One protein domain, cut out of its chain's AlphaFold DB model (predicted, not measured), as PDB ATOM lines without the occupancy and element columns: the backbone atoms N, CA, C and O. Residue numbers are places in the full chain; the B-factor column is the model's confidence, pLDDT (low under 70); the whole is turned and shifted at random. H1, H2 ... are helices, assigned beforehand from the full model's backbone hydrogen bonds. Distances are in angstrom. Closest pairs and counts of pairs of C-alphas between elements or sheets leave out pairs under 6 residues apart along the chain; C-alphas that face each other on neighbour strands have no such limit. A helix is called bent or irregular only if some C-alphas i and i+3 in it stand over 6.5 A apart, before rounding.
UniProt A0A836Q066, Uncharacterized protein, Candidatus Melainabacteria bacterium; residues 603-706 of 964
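What this domain is: This is residues 603 to 706 of the 964 residues of an uncharacterized protein of Candidatus Melainabacteria bacterium (UniProt A0A836Q066). The long helix H6 stands at one end of a row of packed helices: H6 packs on H5, H5 on H4, H4 on H2, and H2 on H1 at the far end. H5 folds back sharply near residue 666, the short H3 sits in the link before H4, and the tail at residues 699 to 705 sticks out beyond the row. The printed part has 104 residues with six named helices, H1 to H6 in chain order, and no named strand; the class is all helix. It is compact, with a radius of gyration of the C-alphas of 13.9 A, and spans 46 by 32 by 19 A.

How they stand to each other: Start at H6, residues 681 to 701, the longest helix. It touches H5, residues 658 to 675, closest at the C-alphas of Leu 672 and Ala 687, 5.2 A apart, at a steep tilt of 65 degrees, opposite ways. H5 is irregular, with C-alphas 663 and 666 9.1 A apart and a kink of 132 degrees near residue 666; its line is a rough one. Look next to H4, residues 643 to 654, which touches H5 about perpendicular at 86 degrees; their closest C-alphas, Val 646 and Ala 667, are 4.5 A apart. H4 touches H2, residues 618 to 631, opposite ways at a tilt of 37 degrees, only just steep; the closest C-alphas, Ala 622 and Glu 651, are 4.3 A apart. H2 and H1, residues 606 to 612, form a helical hairpin at a shallow tilt of 19 degrees, and their closest C-alphas, Leu 609 and Gly 624, are 5.3 A apart. The helix packing is mostly crossed, with 1 of these 4 touching pairs at a shallow tilt. H3, residues 636 to 639, is close to but not clearly touching H4, with the C-alphas of Thr 636 and Trp 643 6.1 A apart. H4 and H6 are only just apart, closest 8.2 A. Every O i to N i+4 pair is within hydrogen-bond range in H1, H2, H4 and H6; H5 has 4 of 14, beside 11 of 15 O i to N i+3 pairs, and H3 is too short for an i+4 pair.

Where its parts are: Find C-alpha 681 at (143.506, 169.180, 145.882); from there H6 runs 29.8 A to C-alpha 701 at (158.846, 145.979, 156.559). From first to last C-alpha, H2 measures 19.9 A, H4 16.7 A, H5 12.5 A and H3 5.5 A. H1 begins at C-alpha 606, (138.463, 147.821, 125.048), and measures 10.0 A.

The domain as a whole: The C-alphas of Phe 604 and Lys 703 are the two farthest apart, at 46.5 A. The printed part has no cut, and the five links between helices are tight. The mean pLDDT of the printed part is 79.2; look for values under 70 at residues 677 to 678, 689 and 692 to 706.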
ATOM      1  N   ARG A 603     134.166 144.505 124.877       94.56
ATOM      2  CA  ARG A 603     135.273 143.848 124.163       94.56
ATOM      3  C   ARG A 603     135.630 144.601 122.891       94.56
ATOM      4  O   ARG A 603     136.806 144.745 122.581       94.56
ATOM      5  N   PHE A 604     134.626 145.088 122.169       95.12
ATOM      6  CA  PHE A 604     134.849 145.881 120.965       95.12
ATOM      7  C   PHE A 604     135.514 147.231 121.275       95.12
ATOM      8  O   PHE A 604     136.392 147.647 120.528       95.12
ATOM      9  N   PHE A 605     135.136 147.881 122.383       95.88
ATOM     10  CA  PHE A 605     135.646 149.204 122.779       95.88
ATOM     11  C   PHE A 605     136.784 149.160 123.816       95.88
ATOM     12  O   PHE A 605     137.079 150.169 124.455       95.88
ATOM     13  N   GLN A 606     137.436 148.008 124.013       95.38
ATOM     14  CA  GLN A 606     138.463 147.821 125.048       95.38
ATOM     15  C   GLN A 606     139.572 148.886 124.982       95.38
ATOM     16  O   GLN A 606     139.982 149.416 126.014       95.38
ATOM     17  N   ALA A 607     140.042 149.232 123.780       94.19
ATOM     18  CA  ALA A 607     141.114 150.210 123.599       94.19
ATOM     19  C   ALA A 607     140.696 151.625 124.041       94.19
ATOM     20  O   ALA A 607     141.473 152.335 124.682       94.19
ATOM     21  N   GLU A 608     139.474 152.045 123.720       94.12
ATOM     22  CA  GLU A 608     138.904 153.330 124.129       94.12
ATOM     23  C   GLU A 608     138.671 153.383 125.642       94.12
ATOM     24  O   GLU A 608     138.995 154.385 126.283       94.12
ATOM     25  N   LEU A 609     138.178 152.286 126.223       96.00
ATOM     26  CA  LEU A 609     137.982 152.161 127.665       96.00
ATOM     27  C   LEU A 609     139.319 152.238 128.422       96.00
ATOM     28  O   LEU A 609     139.425 152.985 129.392       96.00
ATOM     29  N   LEU A 610     140.374 151.568 127.950       94.50
ATOM     30  CA  LEU A 610     141.715 151.667 128.551       94.50
ATOM     31  C   LEU A 610     142.297 153.086 128.458       94.50
ATOM     32  O   LEU A 610     142.933 153.552 129.403       94.50
ATOM     33  N   LYS A 611     142.049 153.814 127.358       93.75
ATOM     34  CA  LYS A 611     142.458 155.228 127.234       93.75
ATOM     35  C   LYS A 611     141.797 156.110 128.296       93.75
ATOM     36  O   LYS A 611     142.438 157.045 128.771       93.75
ATOM     37  N   SER A 612     140.562 155.806 128.701       94.81
ATOM     38  CA  SER A 612     139.857 156.587 129.726       94.81
ATOM     39  C   SER A 612     140.510 156.518 131.113       94.81
ATOM     40  O   SER A 612     140.371 157.463 131.882       94.81
ATOM     41  N   LEU A 613     141.322 155.491 131.408       92.81
ATOM     42  CA  LEU A 613     142.127 155.412 132.641       92.81
ATOM     43  C   LEU A 613     143.226 156.489 132.719       92.81
ATOM     44  O   LEU A 613     143.841 156.671 133.768       92.81
ATOM     45  N   LYS A 614     143.478 157.208 131.617       89.81
ATOM     46  CA  LYS A 614     144.411 158.342 131.535       89.81
ATOM     47  C   LYS A 614     143.700 159.699 131.478       89.81
ATOM     48  O   LYS A 614     144.370 160.709 131.278       89.81
ATOM     49  N   ASP A 615     142.370 159.740 131.612       92.12
ATOM     50  CA  ASP A 615     141.616 160.999 131.628       92.12
ATOM     51  C   ASP A 615     142.091 161.896 132.780       92.12
ATOM     52  O   ASP A 615     142.520 161.404 133.826       92.12
ATOM     53  N   CYS A 616     142.014 163.215 132.607       86.88
ATOM     54  CA  CYS A 616     142.401 164.155 133.655       86.88
ATOM     55  C   CYS A 616     141.459 164.100 134.867       86.88
ATOM     56  O   CYS A 616     141.887 164.393 135.975       86.88
ATOM     57  N   ASN A 617     140.208 163.673 134.698       89.38
ATOM     58  CA  ASN A 617     139.231 163.616 135.775       89.38
ATOM     59  C   ASN A 617     139.127 162.208 136.393       89.38
ATOM     60  O   ASN A 617     138.816 161.236 135.696       89.38
ATOM     61  N   ARG A 618     139.309 162.101 137.718       91.56
ATOM     62  CA  ARG A 618     139.181 160.833 138.468       91.56
ATOM     63  C   ARG A 618     137.883 160.060 138.248       91.56
ATOM     64  O   ARG A 618     137.928 158.834 138.213       91.56
ATOM     65  N   GLU A 619     136.740 160.726 138.090       92.69
ATOM     66  CA  GLU A 619     135.465 160.023 137.909       92.69
ATOM     67  C   GLU A 619     135.363 159.369 136.532       92.69
ATOM     68  O   GLU A 619     134.788 158.288 136.408       92.69
ATOM     69  N   VAL A 620     135.961 159.983 135.505       95.25
ATOM     70  CA  VAL A 620     136.045 159.381 134.167       95.25
ATOM     71  C   VAL A 620     136.956 158.153 134.204       95.25
ATOM     72  O   VAL A 620     136.575 157.101 133.689       95.25
ATOM     73  N   ARG A 621     138.110 158.249 134.884       95.19
ATOM     74  CA  ARG A 621     139.009 157.097 135.096       95.19
ATOM     75  C   ARG A 621     138.292 155.955 135.823       95.19
ATOM     76  O   ARG A 621     138.351 154.809 135.385       95.19
ATOM     77  N   ALA A 622     137.559 156.273 136.889       96.19
ATOM     78  CA  ALA A 622     136.781 155.305 137.657       96.19
ATOM     79  C   ALA A 622     135.659 154.649 136.839       96.19
ATOM     80  O   ALA A 622     135.427 153.449 136.968       96.19
ATOM     81  N   ALA A 623     134.972 155.403 135.978       97.00
ATOM     82  CA  ALA A 623     133.962 154.848 135.080       97.00
ATOM     83  C   ALA A 623     134.564 153.901 134.035       97.00
ATOM     84  O   ALA A 623     134.012 152.824 133.799       97.00
ATOM     85  N   GLY A 624     135.721 154.255 133.471       96.56
ATOM     86  CA  GLY A 624     136.508 153.363 132.618       96.56
ATOM     87  C   GLY A 624     136.833 152.048 133.305       96.56
ATOM     88  O   GLY A 624     136.545 150.975 132.773       96.56
ATOM     89  N   ALA A 625     137.358 152.137 134.526       96.50
ATOM     90  CA  ALA A 625     137.744 150.977 135.313       96.50
ATOM     91  C   ALA A 625     136.558 150.073 135.670       96.50
ATOM     92  O   ALA A 625     136.599 148.873 135.401       96.50
ATOM     93  N   ARG A 626     135.466 150.658 136.177       96.38
ATOM     94  CA  ARG A 626     134.211 149.954 136.485       96.38
ATOM     95  C   ARG A 626     133.664 149.214 135.263       96.38
ATOM     96  O   ARG A 626     133.215 148.075 135.363       96.38
ATOM     97  N   THR A 627     133.721 149.860 134.100       96.19
ATOM     98  CA  THR A 627     133.214 149.301 132.841       96.19
ATOM     99  C   THR A 627     134.077 148.137 132.352       96.19
ATOM    100  O   THR A 627     133.539 147.100 131.965       96.19
ATOM    101  N   LEU A 628     135.406 148.265 132.428       96.38
ATOM    102  CA  LEU A 628     136.351 147.192 132.100       96.38
ATOM    103  C   LEU A 628     136.207 145.984 133.041       96.38
ATOM    104  O   LEU A 628     136.172 144.846 132.567       96.38
ATOM    105  N   LEU A 629     136.048 146.222 134.349       95.12
ATOM    106  CA  LEU A 629     135.777 145.177 135.345       95.12
ATOM    107  C   LEU A 629     134.490 144.413 135.023       95.12
ATOM    108  O   LEU A 629     134.499 143.182 134.966       95.12
ATOM    109  N   ALA A 630     133.399 145.137 134.761       94.62
ATOM    110  CA  ALA A 630     132.108 144.542 134.421       94.62
ATOM    111  C   ALA A 630     132.140 143.755 133.097       94.62
ATOM    112  O   ALA A 630     131.388 142.794 132.931       94.62
ATOM    113  N   GLY A 631     133.019 144.136 132.163       91.88
ATOM    114  CA  GLY A 631     133.203 143.453 130.883       91.88
ATOM    115  C   GLY A 631     133.841 142.065 130.980       91.88
ATOM    116  O   GLY A 631     133.730 141.287 130.029       91.88
ATOM    117  N   GLY A 632     134.501 141.738 132.099       88.00
ATOM    118  CA  GLY A 632     135.101 140.421 132.334       88.00
ATOM    119  C   GLY A 632     136.203 140.039 131.337       88.00
ATOM    120  O   GLY A 632     136.404 138.854 131.068       88.00
ATOM    121  N   ILE A 633     136.877 141.029 130.749       89.50
ATOM    122  CA  ILE A 633     137.977 140.835 129.795       89.50
ATOM    123  C   ILE A 633     139.269 140.613 130.580       89.50
ATOM    124  O   ILE A 633     139.499 141.292 131.573       89.50
ATOM    125  N   ASP A 634     140.106 139.671 130.148       90.75
ATOM    126  CA  ASP A 634     141.438 139.506 130.728       90.75
ATOM    127  C   ASP A 634     142.359 140.636 130.255       90.75
ATOM    128  O   ASP A 634     142.622 140.752 129.059       90.75
ATOM    129  N   LEU A 635     142.811 141.463 131.200       90.38
ATOM    130  CA  LEU A 635     143.666 142.628 130.962       90.38
ATOM    131  C   LEU A 635     145.079 142.428 131.520       90.38
ATOM    132  O   LEU A 635     145.784 143.395 131.813       90.38
ATOM    133  N   THR A 636     145.493 141.168 131.691       84.31
ATOM    134  CA  THR A 636     146.814 140.824 132.228       84.31
ATOM    135  C   THR A 636     147.955 141.435 131.410       84.31
ATOM    136  O   THR A 636     148.964 141.844 131.979       84.31
ATOM    137  N   ASN A 637     147.794 141.556 130.089       81.88
ATOM    138  CA  ASN A 637     148.821 142.133 129.218       81.88
ATOM    139  C   ASN A 637     148.896 143.664 129.327       81.88
ATOM    140  O   ASN A 637     149.960 144.244 129.134       81.88
ATOM    141  N   GLU A 638     147.772 144.321 129.604       86.44
ATOM    142  CA  GLU A 638     147.652 145.777 129.615       86.44
ATOM    143  C   GLU A 638     147.904 146.388 130.997       86.44
ATOM    144  O   GLU A 638     148.424 147.500 131.083       86.44
ATOM    145  N   LEU A 639     147.518 145.686 132.066       80.19
ATOM    146  CA  LEU A 639     147.533 146.190 133.445       80.19
ATOM    147  C   LEU A 639     148.268 145.263 134.432       80.19
ATOM    148  O   LEU A 639     148.381 145.603 135.609       80.19
ATOM    149  N   GLY A 640     148.791 144.124 133.969       81.62
ATOM    150  CA  GLY A 640     149.512 143.154 134.795       81.62
ATOM    151  C   GLY A 640     148.609 142.106 135.466       81.62
ATOM    152  O   GLY A 640     147.387 142.141 135.327       81.62
ATOM    153  N   PRO A 641     149.195 141.146 136.208       78.81
ATOM    154  CA  PRO A 641     148.457 140.021 136.796       78.81
ATOM    155  C   PRO A 641     147.376 140.449 137.803       78.81
ATOM    156  O   PRO A 641     146.341 139.792 137.898       78.81
ATOM    157  N   ASP A 642     147.573 141.584 138.482       84.62
ATOM    158  CA  ASP A 642     146.650 142.139 139.484       84.62
ATOM    159  C   ASP A 642     145.676 143.168 138.877       84.62
ATOM    160  O   ASP A 642     145.173 144.058 139.565       84.62
ATOM    161  N   TRP A 643     145.407 143.090 137.568       88.75
ATOM    162  CA  TRP A 643     144.619 144.097 136.849       88.75
ATOM    163  C   TRP A 643     143.247 144.373 137.475       88.75
ATOM    164  O   TRP A 643     142.768 145.503 137.410       88.75
ATOM    165  N   ARG A 644     142.607 143.370 138.092       94.19
ATOM    166  CA  ARG A 644     141.311 143.550 138.767       94.19
ATOM    167  C   ARG A 644     141.427 144.518 139.936       94.19
ATOM    168  O   ARG A 644     140.652 145.467 140.003       94.19
ATOM    169  N   ASP A 645     142.437 144.329 140.772       92.56
ATOM    170  CA  ASP A 645     142.690 145.170 141.938       92.56
ATOM    171  C   ASP A 645     143.110 146.581 141.499       92.56
ATOM    172  O   ASP A 645     142.734 147.569 142.126       92.56
ATOM    173  N   VAL A 646     143.848 146.711 140.385       91.88
ATOM    174  CA  VAL A 646     144.207 148.022 139.804       91.88
ATOM    175  C   VAL A 646     142.959 148.784 139.358       91.88
ATOM    176  O   VAL A 646     142.830 149.985 139.615       91.88
ATOM    177  N   LEU A 647     142.024 148.108 138.689       95.94
ATOM    178  CA  LEU A 647     140.765 148.723 138.277       95.94
ATOM    179  C   LEU A 647     139.861 149.034 139.479       95.94
ATOM    180  O   LEU A 647     139.254 150.106 139.518       95.94
ATOM    181  N   GLU A 648     139.810 148.158 140.483       96.31
ATOM    182  CA  GLU A 648     139.090 148.418 141.737       96.31
ATOM    183  C   GLU A 648     139.671 149.647 142.446       96.31
ATOM    184  O   GLU A 648     138.936 150.511 142.923       96.31
ATOM    185  N   ALA A 649     140.994 149.803 142.428       93.50
ATOM    186  CA  ALA A 649     141.657 150.966 142.985       93.50
ATOM    187  C   ALA A 649     141.300 152.271 142.247       93.50
ATOM    188  O   ALA A 649     141.058 153.287 142.901       93.50
ATOM    189  N   TYR A 650     141.189 152.267 140.911       94.88
ATOM    190  CA  TYR A 650     140.642 153.417 140.172       94.88
ATOM    191  C   TYR A 650     139.200 153.737 140.588       94.88
ATOM    192  O   TYR A 650     138.846 154.912 140.718       94.88
ATOM    193  N   GLU A 651     138.369 152.718 140.810       95.25
ATOM    194  CA  GLU A 651     136.985 152.899 141.245       95.25
ATOM    195  C   GLU A 651     136.892 153.510 142.652       95.25
ATOM    196  O   GLU A 651     136.204 154.519 142.838       95.25
ATOM    197  N   LEU A 652     137.607 152.938 143.626       93.81
ATOM    198  CA  LEU A 652     137.643 153.425 145.009       93.81
ATOM    199  C   LEU A 652     138.181 154.855 145.084       93.81
ATOM    200  O   LEU A 652     137.644 155.683 145.823       93.81
ATOM    201  N   LEU A 653     139.200 155.168 144.284       90.12
ATOM    202  CA  LEU A 653     139.741 156.516 144.158       90.12
ATOM    203  C   LEU A 653     138.702 157.501 143.592       90.12
ATOM    204  O   LEU A 653     138.519 158.593 144.133       90.12
ATOM    205  N   GLY A 654     137.969 157.110 142.545       89.94
ATOM    206  CA  GLY A 654     136.854 157.901 142.016       89.94
ATOM    207  C   GLY A 654     135.750 158.154 143.046       89.94
ATOM    208  O   GLY A 654     135.134 159.214 143.028       89.94
ATOM    209  N   GLN A 655     135.545 157.231 143.985       88.12
ATOM    210  CA  GLN A 655     134.584 157.352 145.089       88.12
ATOM    211  C   GLN A 655     135.155 158.043 146.341       88.12
ATOM    212  O   GLN A 655     134.450 158.153 147.341       88.12
ATOM    213  N   TYR A 656     136.413 158.495 146.312       86.62
ATOM    214  CA  TYR A 656     137.113 159.061 147.471       86.62
ATOM    215  C   TYR A 656     137.209 158.096 148.679       86.62
ATOM    216  O   TYR A 656     137.174 158.497 149.841       86.62
ATOM    217  N   ARG A 657     137.344 156.786 148.435       84.94
ATOM    218  CA  ARG A 657     137.413 155.739 149.477       84.94
ATOM    219  C   ARG A 657     138.856 155.337 149.791       84.94
ATOM    220  O   ARG A 657     139.233 154.171 149.686       84.94
ATOM    221  N   PHE A 658     139.665 156.303 150.225       80.31
ATOM    222  CA  PHE A 658     141.102 156.118 150.490       80.31
ATOM    223  C   PHE A 658     141.422 155.023 151.523       80.31
ATOM    224  O   PHE A 658     142.409 154.303 151.385       80.31
ATOM    225  N   MET A 659     140.565 154.828 152.530       75.50
ATOM    226  CA  MET A 659     140.756 153.770 153.535       75.50
ATOM    227  C   MET A 659     140.634 152.355 152.962       75.50
ATOM    228  O   MET A 659     141.269 151.426 153.455       75.50
ATOM    229  N   GLU A 660     139.803 152.174 151.942       85.19
ATOM    230  CA  GLU A 660     139.641 150.884 151.269       85.19
ATOM    231  C   GLU A 660     140.678 150.709 150.180       85.19
ATOM    232  O   GLU A 660     141.283 149.645 150.089       85.19
ATOM    233  N   LEU A 661     140.981 151.794 149.464       83.50
ATOM    234  CA  LEU A 661     142.104 151.867 148.541       83.50
ATOM    235  C   LEU A 661     143.403 151.401 149.221       83.50
ATOM    236  O   LEU A 661     144.226 150.737 148.599       83.50
ATOM    237  N   ALA A 662     143.580 151.697 150.517       73.12
ATOM    238  CA  ALA A 662     144.779 151.322 151.268       73.12
ATOM    239  C   ALA A 662     144.915 149.824 151.498       73.12
ATOM    240  O   ALA A 662     146.033 149.325 151.622       73.12
ATOM    241  N   LYS A 663     143.799 149.096 151.486       80.25
ATOM    242  CA  LYS A 663     143.789 147.639 151.623       80.25
ATOM    243  C   LYS A 663     144.259 146.939 150.348       80.25
ATOM    244  O   LYS A 663     144.749 145.821 150.445       80.25
ATOM    245  N   LEU A 664     144.167 147.603 149.192       79.94
ATOM    246  CA  LEU A 664     144.605 147.068 147.896       79.94
ATOM    247  C   LEU A 664     146.131 147.120 147.698       79.94
ATOM    248  O   LEU A 664     146.652 146.601 146.713       79.94
ATOM    249  N   GLY A 665     146.876 147.742 148.619       76.81
ATOM    250  CA  GLY A 665     148.338 147.736 148.596       76.81
ATOM    251  C   GLY A 665     148.914 148.275 147.282       76.81
ATOM    252  O   GLY A 665     148.672 149.419 146.907       76.81
ATOM    253  N   HIS A 666     149.710 147.463 146.581       71.19
ATOM    254  CA  HIS A 666     150.427 147.893 145.374       71.19
ATOM    255  C   HIS A 666     149.532 148.170 144.166       71.19
ATOM    256  O   HIS A 666     149.885 149.032 143.360       71.19
ATOM    257  N   ALA A 667     148.363 147.535 144.074       80.44
ATOM    258  CA  ALA A 667     147.409 147.808 143.004       80.44
ATOM    259  C   ALA A 667     146.912 149.266 143.007       80.44
ATOM    260  O   ALA A 667     146.595 149.820 141.954       80.44
ATOM    261  N   ALA A 668     146.933 149.933 144.166       82.81
ATOM    262  CA  ALA A 668     146.569 151.339 144.282       82.81
ATOM    263  C   ALA A 668     147.627 152.314 143.737       82.81
ATOM    264  O   ALA A 668     147.308 153.477 143.505       82.81
ATOM    265  N   TYR A 669     148.863 151.874 143.478       80.00
ATOM    266  CA  TYR A 669     149.959 152.772 143.095       80.00
ATOM    267  C   TYR A 669     149.683 153.561 141.805       80.00
ATOM    268  O   TYR A 669     149.824 154.784 141.780       80.00
ATOM    269  N   LEU A 670     149.275 152.875 140.730       78.94
ATOM    270  CA  LEU A 670     149.017 153.514 139.436       78.94
ATOM    271  C   LEU A 670     147.827 154.500 139.507       78.94
ATOM    272  O   LEU A 670     147.999 155.651 139.086       78.94
ATOM    273  N   PRO A 671     146.671 154.126 140.094       86.12
ATOM    274  CA  PRO A 671     145.581 155.062 140.366       86.12
ATOM    275  C   PRO A 671     146.015 156.280 141.184       86.12
ATOM    276  O   PRO A 671     145.774 157.407 140.752       86.12
ATOM    277  N   LEU A 672     146.715 156.089 142.305       82.81
ATOM    278  CA  LEU A 672     147.183 157.186 143.160       82.81
ATOM    279  C   LEU A 672     148.110 158.154 142.415       82.81
ATOM    280  O   LEU A 672     147.969 159.371 142.527       82.81
ATOM    281  N   ARG A 673     149.029 157.628 141.595       80.31
ATOM    282  CA  ARG A 673     149.937 158.455 140.787       80.31
ATOM    283  C   ARG A 673     149.188 159.266 139.730       80.31
ATOM    284  O   ARG A 673     149.592 160.389 139.433       80.31
ATOM    285  N   SER A 674     148.092 158.733 139.183       81.19
ATOM    286  CA  SER A 674     147.287 159.431 138.171       81.19
ATOM    287  C   SER A 674     146.641 160.731 138.684       81.19
ATOM    288  O   SER A 674     146.342 161.616 137.880       81.19
ATOM    289  N   CYS A 675     146.496 160.883 140.007       76.81
ATOM    290  CA  CYS A 675     145.919 162.064 140.655       76.81
ATOM    291  C   CYS A 675     146.856 163.269 140.734       76.81
ATOM    292  O   CYS A 675     146.383 164.405 140.742       76.81
ATOM    293  N   LEU A 676     148.172 163.036 140.796       71.50
ATOM    294  CA  LEU A 676     149.140 164.020 141.300       71.50
ATOM    295  C   LEU A 676     149.250 165.312 140.474       71.50
ATOM    296  O   LEU A 676     149.761 166.301 140.986       71.50
ATOM    297  N   ASN A 677     148.742 165.331 139.238       55.88
ATOM    298  CA  ASN A 677     148.805 166.502 138.355       55.88
ATOM    299  C   ASN A 677     147.440 166.971 137.821       55.88
ATOM    300  O   ASN A 677     147.391 167.977 137.119       55.88
ATOM    301  N   ASN A 678     146.347 166.247 138.090       64.94
ATOM    302  CA  ASN A 678     145.103 166.418 137.327       64.94
ATOM    303  C   ASN A 678     143.821 166.529 138.170       64.94
ATOM    304  O   ASN A 678     142.801 166.977 137.643       64.94
ATOM    305  N   ASP A 679     143.856 166.140 139.447       70.75
ATOM    306  CA  ASP A 679     142.663 166.082 140.300       70.75
ATOM    307  C   ASP A 679     142.539 167.236 141.303       70.75
ATOM    308  O   ASP A 679     143.433 168.061 141.475       70.75
ATOM    309  N   GLU A 680     141.386 167.253 141.978       73.69
ATOM    310  CA  GLU A 680     141.100 168.077 143.149       73.69
ATOM    311  C   GLU A 680     142.185 167.934 144.223       73.69
ATOM    312  O   GLU A 680     142.777 166.873 144.434       73.69
ATOM    313  N   PHE A 681     142.423 169.032 144.924       70.50
ATOM    314  CA  PHE A 681     143.506 169.180 145.882       70.50
ATOM    315  C   PHE A 681     143.479 168.136 147.012       70.50
ATOM    316  O   PHE A 681     144.502 167.531 147.328       70.50
ATOM    317  N   GLU A 682     142.304 167.880 147.585       74.19
ATOM    318  CA  GLU A 682     142.112 166.926 148.679       74.19
ATOM    319  C   GLU A 682     142.471 165.492 148.244       74.19
ATOM    320  O   GLU A 682     143.075 164.733 149.003       74.19
ATOM    321  N   VAL A 683     142.188 165.151 146.981       78.88
ATOM    322  CA  VAL A 683     142.560 163.867 146.368       78.88
ATOM    323  C   VAL A 683     144.074 163.778 146.202       78.88
ATOM    324  O   VAL A 683     144.663 162.737 146.482       78.88
ATOM    325  N   ASN A 684     144.711 164.871 145.773       77.19
ATOM    326  CA  ASN A 684     146.162 164.948 145.620       77.19
ATOM    327  C   ASN A 684     146.882 164.738 146.962       77.19
ATOM    328  O   ASN A 684     147.780 163.899 147.037       77.19
ATOM    329  N   ARG A 685     146.425 165.404 148.036       75.12
ATOM    330  CA  ARG A 685     146.919 165.190 149.411       75.12
ATOM    331  C   ARG A 685     146.867 163.747 149.813       75.12
ATOM    332  O   ARG A 685     147.886 163.180 150.197       75.12
ATOM    333  N   ASP A 686     145.661 163.192 149.810       77.12
ATOM    334  CA  ASP A 686     145.439 161.879 150.391       77.12
ATOM    335  C   ASP A 686     146.197 160.840 149.570       77.12
ATOM    336  O   ASP A 686     146.783 159.916 150.137       77.12
ATOM    337  N   ALA A 687     146.315 161.061 148.256       81.31
ATOM    338  CA  ALA A 687     147.160 160.247 147.407       81.31
ATOM    339  C   ALA A 687     148.645 160.371 147.741       81.31
ATOM    340  O   ALA A 687     149.316 159.348 147.861       81.31
ATOM    341  N   LYS A 688     149.160 161.585 147.950       74.25
ATOM    342  CA  LYS A 688     150.554 161.824 148.341       74.25
ATOM    343  C   LYS A 688     150.882 161.188 149.694       74.25
ATOM    344  O   LYS A 688     151.813 160.391 149.760       74.25
ATOM    345  N   ILE A 689     150.073 161.437 150.728       69.62
ATOM    346  CA  ILE A 689     150.233 160.838 152.067       69.62
ATOM    347  C   ILE A 689     150.233 159.312 151.974       69.62
ATOM    348  O   ILE A 689     151.003 158.623 152.642       69.62
ATOM    349  N   MET A 690     149.345 158.756 151.158       74.00
ATOM    350  CA  MET A 690     149.217 157.318 151.006       74.00
ATOM    351  C   MET A 690     150.380 156.704 150.227       74.00
ATOM    352  O   MET A 690     150.879 155.660 150.636       74.00
ATOM    353  N   LEU A 691     150.859 157.362 149.169       71.75
ATOM    354  CA  LEU A 691     152.074 156.972 148.449       71.75
ATOM    355  C   LEU A 691     153.299 157.027 149.372       71.75
ATOM    356  O   LEU A 691     154.085 156.082 149.405       71.75
ATOM    357  N   GLU A 692     153.421 158.074 150.190       65.94
ATOM    358  CA  GLU A 692     154.457 158.195 151.218       65.94
ATOM    359  C   GLU A 692     154.350 157.071 152.253       65.94
ATOM    360  O   GLU A 692     155.347 156.423 152.553       65.94
ATOM    361  N   ARG A 693     153.150 156.751 152.754       62.19
ATOM    362  CA  ARG A 693     152.932 155.626 153.683       62.19
ATOM    363  C   ARG A 693     153.208 154.272 153.049       62.19
ATOM    364  O   ARG A 693     153.724 153.395 153.735       62.19
ATOM    365  N   MET A 694     152.884 154.076 151.774       61.59
ATOM    366  CA  MET A 694     153.236 152.861 151.033       61.59
ATOM    367  C   MET A 694     154.754 152.727 150.895       61.59
ATOM    368  O   MET A 694     155.289 151.631 151.060       61.59
ATOM    369  N   ASN A 695     155.452 153.842 150.680       53.69
ATOM    370  CA  ASN A 695     156.911 153.896 150.653       53.69
ATOM    371  C   ASN A 695     157.527 153.695 152.059       53.69
ATOM    372  O   ASN A 695     158.497 152.957 152.202       53.69
ATOM    373  N   MET A 696     156.923 154.244 153.118       31.59
ATOM    374  CA  MET A 696     157.357 154.095 154.518       31.59
ATOM    375  C   MET A 696     157.062 152.709 155.107       31.59
ATOM    376  O   MET A 696     157.867 152.178 155.865       31.59
ATOM    377  N   SER A 697     155.941 152.087 154.733       38.47
ATOM    378  CA  SER A 697     155.614 150.702 155.108       38.47
ATOM    379  C   SER A 697     156.579 149.721 154.442       38.47
ATOM    380  O   SER A 697     156.945 148.723 155.053       38.47
ATOM    381  N   ARG A 698     157.058 150.034 153.226       38.59
ATOM    382  CA  ARG A 698     158.179 149.322 152.595       38.59
ATOM    383  C   ARG A 698     159.468 149.507 153.403       38.59
ATOM    384  O   ARG A 698     160.081 148.510 153.760       38.59
ATOM    385  N   LEU A 699     159.819 150.731 153.804       30.84
ATOM    386  CA  LEU A 699     161.008 151.000 154.634       30.84
ATOM    387  C   LEU A 699     160.977 150.314 156.017       30.84
ATOM    388  O   LEU A 699     162.020 149.884 156.499       30.84
ATOM    389  N   GLN A 700     159.806 150.169 156.649       30.47
ATOM    390  CA  GLN A 700     159.666 149.500 157.955       30.47
ATOM    391  C   GLN A 700     159.517 147.969 157.869       30.47
ATOM    392  O   GLN A 700     159.869 147.275 158.823       30.47
ATOM    393  N   ALA A 701     159.025 147.423 156.750       31.09
ATOM    394  CA  ALA A 701     158.846 145.979 156.559       31.09
ATOM    395  C   ALA A 701     160.094 145.252 156.015       31.09
ATOM    396  O   ALA A 701     160.125 144.021 155.997       31.09
ATOM    397  N   HIS A 702     161.149 145.968 155.619       33.00
ATOM    398  CA  HIS A 702     162.386 145.358 155.125       33.00
ATOM    399  C   HIS A 702     163.304 144.864 156.261       33.00
ATOM    400  O   HIS A 702     164.333 145.454 156.579       33.00
ATOM    401  N   LYS A 703     162.944 143.708 156.834       29.91
ATOM    402  CA  LYS A 703     163.934 142.653 157.131       29.91
ATOM    403  C   LYS A 703     163.910 141.514 156.108       29.91
ATOM    404  O   LYS A 703     164.874 140.771 156.053       29.91
ATOM    405  N   ASP A 704     162.884 141.454 155.259       31.00
ATOM    406  CA  ASP A 704     162.837 140.635 154.047       31.00
ATOM    407  C   ASP A 704     161.961 141.349 152.995       31.00
ATOM    408  O   ASP A 704     160.939 141.940 153.354       31.00
ATOM    409  N   PRO A 705     162.322 141.360 151.699       28.78
ATOM    410  CA  PRO A 705     161.487 141.956 150.657       28.78
ATOM    411  C   PRO A 705     160.193 141.149 150.398       28.78
ATOM    412  O   PRO A 705     160.210 139.917 150.469       28.78
ATOM    413  N   PRO A 706     159.056 141.809 150.076       33.41
ATOM    414  CA  PRO A 706     157.789 141.131 149.811       33.41
ATOM    415  C   PRO A 706     157.857 140.283 148.532       33.41
ATOM    416  O   PRO A 706     158.414 140.686 147.514       33.41
TER     417      PRO A 706